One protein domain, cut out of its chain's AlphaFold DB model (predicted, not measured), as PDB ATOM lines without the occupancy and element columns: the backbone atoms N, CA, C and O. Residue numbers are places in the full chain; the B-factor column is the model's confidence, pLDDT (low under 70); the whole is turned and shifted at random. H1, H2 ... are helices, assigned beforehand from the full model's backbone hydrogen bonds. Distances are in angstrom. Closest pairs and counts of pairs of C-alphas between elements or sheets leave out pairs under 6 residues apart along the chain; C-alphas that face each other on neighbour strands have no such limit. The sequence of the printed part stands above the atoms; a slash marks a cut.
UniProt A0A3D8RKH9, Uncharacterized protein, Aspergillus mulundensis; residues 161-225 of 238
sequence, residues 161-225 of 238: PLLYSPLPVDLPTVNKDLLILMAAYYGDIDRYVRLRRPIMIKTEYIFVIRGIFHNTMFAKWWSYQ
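This is residues 161 to 225 of the 238 residues of an uncharacterized protein of Aspergillus mulundensis (UniProt A0A3D8RKH9). Two helices, H2 and H4, lie side by side as one layer, and the shorter H3 and H5 fold back from them on the same side as a second, looser layer, the four centres marking a rough square. The short H1 and the long link of residues 165 to 175 make the end away from H4 and H5. The printed part has 65 residues with five named helices in the order H1, H2, H3, H4, H5 and no named strand; the class is all helix. It is compact, with a radius of gyration of the C-alphas of 11.4 A and spans of 31 by 23 by 17 A.

The hub is H2, residues 176 to 186, which touches three helices. H4, residues 204 to 214, touches it at a shallow tilt of 25 degrees, the same way; their closest C-alphas, of Tyr 185 and Phe 207, are 4.5 A apart. H3, residues 189 to 195, forms a helical hairpin with H2, at a shallow tilt of 12 degrees, opposite ways, with the C-alphas of Ala 183 and Tyr 192 closest at 5.0 A. H1, residues 161 to 164, only just touches H2, with 3 pairs of C-alphas within 8 A, the closest those of Leu 163 and Leu 179 at 6.6 A. H5, residues 216 to 222, and H4 touch only at the corner, closest at the C-alphas of Ile 212 and Ala 219, 4.3 A. H3 and H5 are close but not clearly touching, with the C-alphas of Ile 189 and Phe 218 closest at 6.0 A. H3 and H4 are apart. Each O i to N i+4 pair is within hydrogen-bond range in H2, H3, H4 and H5; H1 is too short for such a pair, and its one O i to N i+3 pair is not within range.

H2 is 15.7 A from first to last C-alpha, beginning at C-alpha 176 (241.170, 162.779, 184.863), and H4 is 15.5 A. H1 begins at C-alpha 161 (244.468, 174.635, 182.359), and H5 ends at C-alpha 222 (231.092, 164.002, 203.009).

The C-alphas of Thr 173 and Ser 223, the two farthest apart, are 32.1 A from each other. The printed part has no cut. The link from H1 to H2 is long, with 11 residues. No printed residue is under 70 in pLDDT.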
ATOM      1  N   PRO A 161     245.469 173.579 182.515       92.94
ATOM      2  CA  PRO A 161     244.468 174.635 182.359       92.94
ATOM      3  C   PRO A 161     243.120 174.313 183.007       92.94
ATOM      4  O   PRO A 161     242.413 175.217 183.465       92.94
ATOM      5  N   LEU A 162     242.779 173.025 183.093       94.12
ATOM      6  CA  LEU A 162     241.563 172.524 183.728       94.12
ATOM      7  C   LEU A 162     241.667 172.500 185.257       94.12
ATOM      8  O   LEU A 162     240.687 172.162 185.911       94.12
ATOM      9  N   LEU A 163     242.805 172.856 185.859       93.44
ATOM     10  CA  LEU A 163     242.920 172.977 187.317       93.44
ATOM     11  C   LEU A 163     242.424 174.326 187.836       93.44
ATOM     12  O   LEU A 163     241.915 174.398 188.950       93.44
ATOM     13  N   TYR A 164     242.554 175.386 187.036       92.31
ATOM     14  CA  TYR A 164     242.232 176.757 187.449       92.31
ATOM     15  C   TYR A 164     241.117 177.418 186.627       92.31
ATOM     16  O   TYR A 164     240.687 178.520 186.963       92.31
ATOM     17  N   SER A 165     240.624 176.762 185.575       93.81
ATOM     18  CA  SER A 165     239.494 177.240 184.766       93.81
ATOM     19  C   SER A 165     238.200 176.482 185.108       93.81
ATOM     20  O   SER A 165     238.261 175.360 185.629       93.81
ATOM     21  N   PRO A 166     237.004 177.031 184.820       94.56
ATOM     22  CA  PRO A 166     235.769 176.248 184.838       94.56
ATOM     23  C   PRO A 166     235.910 174.998 183.963       94.56
ATOM     24  O   PRO A 166     236.489 175.072 182.878       94.56
ATOM     25  N   LEU A 167     235.411 173.848 184.431       94.75
ATOM     26  CA  LEU A 167     235.422 172.640 183.606       94.75
ATOM     27  C   LEU A 167     234.496 172.854 182.400       94.75
ATOM     28  O   LEU A 167     233.344 173.252 182.608       94.75
ATOM     29  N   PRO A 168     234.946 172.567 181.166       94.56
ATOM     30  CA  PRO A 168     234.056 172.572 180.009       94.56
ATOM     31  C   PRO A 168     232.933 171.556 180.222       94.56
ATOM     32  O   PRO A 168     233.084 170.641 181.030       94.56
ATOM     33  N   VAL A 169     231.795 171.702 179.539       93.06
ATOM     34  CA  VAL A 169     230.704 170.713 179.645       93.06
ATOM     35  C   VAL A 169     231.213 169.350 179.192       93.06
ATOM     36  O   VAL A 169     231.179 168.415 179.974       93.06
ATOM     37  N   ASP A 170     231.798 169.278 178.001       93.94
ATOM     38  CA  ASP A 170     232.448 168.075 177.490       93.94
ATOM     39  C   ASP A 170     233.954 168.148 177.761       93.94
ATOM     40  O   ASP A 170     234.639 169.067 177.303       93.94
ATOM     41  N   LEU A 171     234.466 167.208 178.554       93.06
ATOM     42  CA  LEU A 171     235.875 167.145 178.918       93.06
ATOM     43  C   LEU A 171     236.717 166.746 177.685       93.06
ATOM     44  O   LEU A 171     236.314 165.860 176.918       93.06
ATOM     45  N   PRO A 172     237.868 167.401 177.446       91.44
ATOM     46  CA  PRO A 172     238.834 166.923 176.464       91.44
ATOM     47  C   PRO A 172     239.535 165.661 176.978       91.44
ATOM     48  O   PRO A 172     239.493 165.366 178.170       91.44
ATOM     49  N   THR A 173     240.248 164.974 176.089       87.88
ATOM     50  CA  THR A 173     241.021 163.782 176.449       87.88
ATOM     51  C   THR A 173     242.226 164.132 177.304       87.88
ATOM     52  O   THR A 173     243.220 164.681 176.824       87.88
ATOM     53  N   VAL A 174     242.105 163.852 178.602       86.75
ATOM     54  CA  VAL A 174     243.073 164.199 179.646       86.75
ATOM     55  C   VAL A 174     243.107 163.123 180.722       86.75
ATOM     56  O   VAL A 174     242.125 162.424 180.958       86.75
ATOM     57  N   ASN A 175     244.215 163.041 181.458       83.69
ATOM     58  CA  ASN A 175     244.261 162.207 182.650       83.69
ATOM     59  C   ASN A 175     243.389 162.826 183.759       83.69
ATOM     60  O   ASN A 175     243.811 163.733 184.487       83.69
ATOM     61  N   LYS A 176     242.160 162.315 183.886       89.06
ATOM     62  CA  LYS A 176     241.170 162.779 184.863       89.06
ATOM     63  C   LYS A 176     241.604 162.569 186.317       89.06
ATOM     64  O   LYS A 176     241.133 163.303 187.186       89.06
ATOM     65  N   ASP A 177     242.531 161.650 186.598       90.56
ATOM     66  CA  ASP A 177     242.975 161.345 187.965       90.56
ATOM     67  C   ASP A 177     243.491 162.599 188.666       90.56
ATOM     68  O   ASP A 177     243.117 162.876 189.803       90.56
ATOM     69  N   LEU A 178     244.286 163.413 187.965       91.44
ATOM     70  CA  LEU A 178     244.802 164.659 188.522       91.44
ATOM     71  C   LEU A 178     243.668 165.626 188.892       91.44
ATOM     72  O   LEU A 178     243.715 166.246 189.954       91.44
ATOM     73  N   LEU A 179     242.635 165.733 188.051       94.81
ATOM     74  CA  LEU A 179     241.488 166.604 188.310       94.81
ATOM     75  C   LEU A 179     240.690 166.128 189.532       94.81
ATOM     76  O   LEU A 179     240.314 166.953 190.365       94.81
ATOM     77  N   ILE A 180     240.490 164.813 189.676       95.31
ATOM     78  CA  ILE A 180     239.827 164.203 190.841       95.31
ATOM     79  C   ILE A 180     240.621 164.501 192.116       95.31
ATOM     80  O   ILE A 180     240.069 165.024 193.085       95.31
ATOM     81  N   LEU A 181     241.928 164.212 192.106       95.56
ATOM     82  CA  LEU A 181     242.798 164.401 193.266       95.56
ATOM     83  C   LEU A 181     242.871 165.871 193.690       95.56
ATOM     84  O   LEU A 181     242.837 166.166 194.884       95.56
ATOM     85  N   MET A 182     242.941 166.803 192.736       96.44
ATOM     86  CA  MET A 182     242.967 168.237 193.040       96.44
ATOM     87  C   MET A 182     241.612 168.746 193.540       96.44
ATOM     88  O   MET A 182     241.578 169.513 194.502       96.44
ATOM     89  N   ALA A 183     240.495 168.288 192.970       97.06
ATOM     90  CA  ALA A 183     239.168 168.635 193.478       97.06
ATOM     91  C   ALA A 183     238.980 168.151 194.929       97.06
ATOM     92  O   ALA A 183     238.552 168.923 195.789       97.06
ATOM     93  N   ALA A 184     239.408 166.919 195.229       97.62
ATOM     94  CA  ALA A 184     239.426 166.382 196.587       97.62
ATOM     95  C   ALA A 184     240.347 167.185 197.523       97.62
ATOM     96  O   ALA A 184     239.947 167.522 198.635       97.62
ATOM     97  N   TYR A 185     241.557 167.538 197.069       97.56
ATOM     98  CA  TYR A 185     242.542 168.306 197.844       97.56
ATOM     99  C   TYR A 185     241.977 169.622 198.386       97.56
ATOM    100  O   TYR A 185     242.174 169.952 199.556       97.56
ATOM    101  N   TYR A 186     241.323 170.388 197.508       97.06
ATOM    102  CA  TYR A 186     240.769 171.706 197.820       97.06
ATOM    103  C   TYR A 186     239.370 171.626 198.454       97.06
ATOM    104  O   TYR A 186     238.852 172.636 198.935       97.06
ATOM    105  N   GLY A 187     238.763 170.436 198.486       96.75
ATOM    106  CA  GLY A 187     237.387 170.248 198.932       96.75
ATOM    107  C   GLY A 187     236.373 170.938 198.015       96.75
ATOM    108  O   GLY A 187     235.385 171.494 198.495       96.75
ATOM    109  N   ASP A 188     236.632 170.958 196.708       96.81
ATOM    110  CA  ASP A 188     235.710 171.500 195.710       96.81
ATOM    111  C   ASP A 188     234.604 170.473 195.437       96.81
ATOM    112  O   ASP A 188     234.814 169.495 194.719       96.81
ATOM    113  N   ILE A 189     233.436 170.679 196.056       96.56
ATOM    114  CA  ILE A 189     232.305 169.744 195.986       96.56
ATOM    115  C   ILE A 189     231.837 169.567 194.538       96.56
ATOM    116  O   ILE A 189     231.675 168.434 194.096       96.56
ATOM    117  N   ASP A 190     231.652 170.658 193.794       95.31
ATOM    118  CA  ASP A 190     231.055 170.610 192.456       95.31
ATOM    119  C   ASP A 190     231.975 169.892 191.464       95.31
ATOM    120  O   ASP A 190     231.530 169.031 190.700       95.31
ATOM    121  N   ARG A 191     233.283 170.184 191.509       95.50
ATOM    122  CA  ARG A 191     234.262 169.474 190.673       95.50
ATOM    123  C   ARG A 191     234.399 168.022 191.094       95.50
ATOM    124  O   ARG A 191     234.438 167.144 190.239       95.50
ATOM    125  N   TYR A 192     234.476 167.761 192.394       96.00
ATOM    126  CA  TYR A 192     234.719 166.415 192.883       96.00
ATOM    127  C   TYR A 192     233.528 165.490 192.613       96.00
ATOM    128  O   TYR A 192     233.733 164.387 192.124       96.00
ATOM    129  N   VAL A 193     232.288 165.950 192.820       93.88
ATOM    130  CA  VAL A 193     231.066 165.198 192.474       93.88
ATOM    131  C   VAL A 193     231.020 164.845 190.995       93.88
ATOM    132  O   VAL A 193     230.673 163.720 190.653       93.88
ATOM    133  N   ARG A 194     231.368 165.797 190.128       93.50
ATOM    134  CA  ARG A 194     231.345 165.588 188.682       93.50
ATOM    135  C   ARG A 194     232.419 164.603 188.208       93.50
ATOM    136  O   ARG A 194     232.183 163.850 187.268       93.50
ATOM    137  N   LEU A 195     233.612 164.661 188.795       94.62
ATOM    138  CA  LEU A 195     234.784 163.948 188.284       94.62
ATOM    139  C   LEU A 195     235.011 162.582 188.939       94.62
ATOM    140  O   LEU A 195     235.651 161.730 188.322       94.62
ATOM    141  N   ARG A 196     234.565 162.391 190.188       92.25
ATOM    142  CA  ARG A 196     234.839 161.175 190.966       92.25
ATOM    143  C   ARG A 196     234.307 159.926 190.268       92.25
ATOM    144  O   ARG A 196     233.222 159.933 189.695       92.25
ATOM    145  N   ARG A 197     235.057 158.834 190.398       90.06
ATOM    146  CA  ARG A 197     234.656 157.505 189.927       90.06
ATOM    147  C   ARG A 197     233.886 156.749 191.019       90.06
ATOM    148  O   ARG A 197     233.969 157.139 192.190       90.06
ATOM    149  N   PRO A 198     233.182 155.654 190.673       88.31
ATOM    150  CA  PRO A 198     232.579 154.762 191.666       88.31
ATOM    151  C   PRO A 198     233.615 154.180 192.639       88.31
ATOM    152  O   PRO A 198     233.371 154.123 193.841       88.31
ATOM    153  N   ILE A 199     234.798 153.817 192.128       85.50
ATOM    154  CA  ILE A 199     235.924 153.302 192.918       85.50
ATOM    155  C   ILE A 199     236.992 154.391 193.044       85.50
ATOM    156  O   ILE A 199     237.438 154.950 192.040       85.50
ATOM    157  N   MET A 200     237.424 154.669 194.277       87.50
ATOM    158  CA  MET A 200     238.465 155.663 194.545       87.50
ATOM    159  C   MET A 200     239.808 155.279 193.921       87.50
ATOM    160  O   MET A 200     240.240 154.125 193.973       87.50
ATOM    161  N   ILE A 201     240.532 156.283 193.430       88.25
ATOM    162  CA  ILE A 201     241.935 156.123 193.043       88.25
ATOM    163  C   ILE A 201     242.742 155.771 194.303       88.25
ATOM    164  O   ILE A 201     242.473 156.268 195.398       88.25
ATOM    165  N   LYS A 202     243.779 154.937 194.162       84.31
ATOM    166  CA  LYS A 202     244.568 154.386 195.282       84.31
ATOM    167  C   LYS A 202     245.008 155.419 196.328       84.31
ATOM    168  O   LYS A 202     245.088 155.090 197.507       84.31
ATOM    169  N   THR A 203     245.338 156.641 195.919       87.25
ATOM    170  CA  THR A 203     245.797 157.720 196.810       87.25
ATOM    171  C   THR A 203     244.731 158.776 197.096       87.25
ATOM    172  O   THR A 203     244.977 159.657 197.916       87.25
ATOM    173  N   GLU A 204     243.548 158.684 196.485       93.56
ATOM    174  CA  GLU A 204     242.475 159.683 196.569       93.56
ATOM    175  C   GLU A 204     242.045 159.972 198.002       93.56
ATOM    176  O   GLU A 204     241.887 161.133 198.376       93.56
ATOM    177  N   TYR A 205     241.956 158.935 198.837       93.88
ATOM    178  CA  TYR A 205     241.553 159.069 200.235       93.88
ATOM    179  C   TYR A 205     242.432 160.062 201.019       93.88
ATOM    180  O   TYR A 205     241.934 160.765 201.893       93.88
ATOM    181  N   ILE A 206     243.727 160.176 200.694       96.00
ATOM    182  CA  ILE A 206     244.651 161.113 201.357       96.00
ATOM    183  C   ILE A 206     244.256 162.561 201.035       96.00
ATOM    184  O   ILE A 206     244.248 163.427 201.914       96.00
ATOM    185  N   PHE A 207     243.896 162.818 199.777       97.69
ATOM    186  CA  PHE A 207     243.468 164.129 199.292       97.69
ATOM    187  C   PHE A 207     242.094 164.495 199.844       97.69
ATOM    188  O   PHE A 207     241.911 165.608 200.329       97.69
ATOM    189  N   VAL A 208     241.175 163.531 199.870       97.00
ATOM    190  CA  VAL A 208     239.854 163.659 200.489       97.00
ATOM    191  C   VAL A 208     239.972 164.018 201.972       97.00
ATOM    192  O   VAL A 208     239.357 164.986 202.413       97.00
ATOM    193  N   ILE A 209     240.797 163.298 202.743       96.81
ATOM    194  CA  ILE A 209     241.036 163.594 204.166       96.81
ATOM    195  C   ILE A 209     241.527 165.030 204.335       96.81
ATOM    196  O   ILE A 209     241.030 165.769 205.187       96.81
ATOM    197  N   ARG A 210     242.482 165.458 203.507       97.38
ATOM    198  CA  ARG A 210     242.953 166.839 203.539       97.38
ATOM    199  C   ARG A 210     241.823 167.827 203.245       97.38
ATOM    200  O   ARG A 210     241.681 168.776 204.015       97.38
ATOM    201  N   GLY A 211     241.030 167.603 202.198       97.75
ATOM    202  CA  GLY A 211     239.879 168.438 201.849       97.75
ATOM    203  C   GLY A 211     238.885 168.569 203.002       97.75
ATOM    204  O   GLY A 211     238.483 169.678 203.341       97.75
ATOM    205  N   ILE A 212     238.573 167.465 203.690       97.56
ATOM    206  CA  ILE A 212     237.712 167.453 204.888       97.56
ATOM    207  C   ILE A 212     238.279 168.357 205.987       97.56
ATOM    208  O   ILE A 212     237.547 169.143 206.584       97.56
ATOM    209  N   PHE A 213     239.584 168.276 206.260       97.44
ATOM    210  CA  PHE A 213     240.206 169.090 207.308       97.44
ATOM    211  C   PHE A 213     240.304 170.583 206.963       97.44
ATOM    212  O   PHE A 213     240.455 171.395 207.873       97.44
ATOM    213  N   HIS A 214     240.229 170.953 205.681       97.19
ATOM    214  CA  HIS A 214     240.458 172.329 205.224       97.19
ATOM    215  C   HIS A 214     239.213 173.006 204.632       97.19
ATOM    216  O   HIS A 214     239.235 174.216 204.412       97.19
ATOM    217  N   ASN A 215     238.117 172.274 204.418       97.75
ATOM    218  CA  ASN A 215     236.857 172.812 203.916       97.75
ATOM    219  C   ASN A 215     235.671 172.216 204.691       97.75
ATOM    220  O   ASN A 215     235.315 171.046 204.549       97.75
ATOM    221  N   THR A 216     235.027 173.049 205.514       97.25
ATOM    222  CA  THR A 216     233.926 172.629 206.394       97.25
ATOM    223  C   THR A 216     232.674 172.203 205.631       97.25
ATOM    224  O   THR A 216     231.971 171.299 206.085       97.25
ATOM    225  N   MET A 217     232.398 172.802 204.467       97.88
ATOM    226  CA  MET A 217     231.265 172.410 203.623       97.88
ATOM    227  C   MET A 217     231.530 171.071 202.945       97.88
ATOM    228  O   MET A 217     230.643 170.220 202.930       97.88
ATOM    229  N   PHE A 218     232.758 170.848 202.469       97.69
ATOM    230  CA  PHE A 218     233.172 169.557 201.927       97.69
ATOM    231  C   PHE A 218     233.068 168.460 202.987       97.69
ATOM    232  O   PHE A 218     232.425 167.444 202.745       97.69
ATOM    233  N   ALA A 219     233.579 168.696 204.201       97.12
ATOM    234  CA  ALA A 219     233.431 167.776 205.331       97.12
ATOM    235  C   ALA A 219     231.961 167.459 205.640       97.12
ATOM    236  O   ALA A 219     231.588 166.300 205.839       97.12
ATOM    237  N   LYS A 220     231.107 168.490 205.662       97.31
ATOM    238  CA  LYS A 220     229.678 168.323 205.918       97.31
ATOM    239  C   LYS A 220     229.004 167.510 204.816       97.31
ATOM    240  O   LYS A 220     228.256 166.589 205.133       97.31
ATOM    241  N   TRP A 221     229.289 167.802 203.553       96.31
ATOM    242  CA  TRP A 221     228.792 167.030 202.417       96.31
ATOM    243  C   TRP A 221     229.269 165.569 202.465       96.31
ATOM    244  O   TRP A 221     228.475 164.651 202.254       96.31
ATOM    245  N   TRP A 222     230.526 165.340 202.853       94.38
ATOM    246  CA  TRP A 222     231.092 164.002 203.009       94.38
ATOM    247  C   TRP A 222     230.442 163.189 204.131       94.38
ATOM    248  O   TRP A 222     230.235 161.991 203.978       94.38
ATOM    249  N   SER A 223     230.006 163.847 205.211       94.44
ATOM    250  CA  SER A 223     229.254 163.191 206.294       94.44
ATOM    251  C   SER A 223     227.888 162.630 205.874       94.44
ATOM    252  O   SER A 223     227.312 161.835 206.611       94.44
ATOM    253  N   TYR A 224     227.362 163.046 204.716       93.12
ATOM    254  CA  TYR A 224     226.106 162.540 204.157       93.12
ATOM    255  C   TYR A 224     226.295 161.412 203.145       93.12
ATOM    256  O   TYR A 224     225.299 160.861 202.677       93.12
ATOM    257  N   GLN A 225     227.532 161.082 202.769       87.69
ATOM    258  CA  GLN A 225     227.744 160.004 201.814       87.69
ATOM    259  C   GLN A 225     227.549 158.658 202.479       87.69
ATOM    260  O   GLN A 225     228.025 158.409 203.588       87.69
TER     261      GLN A 225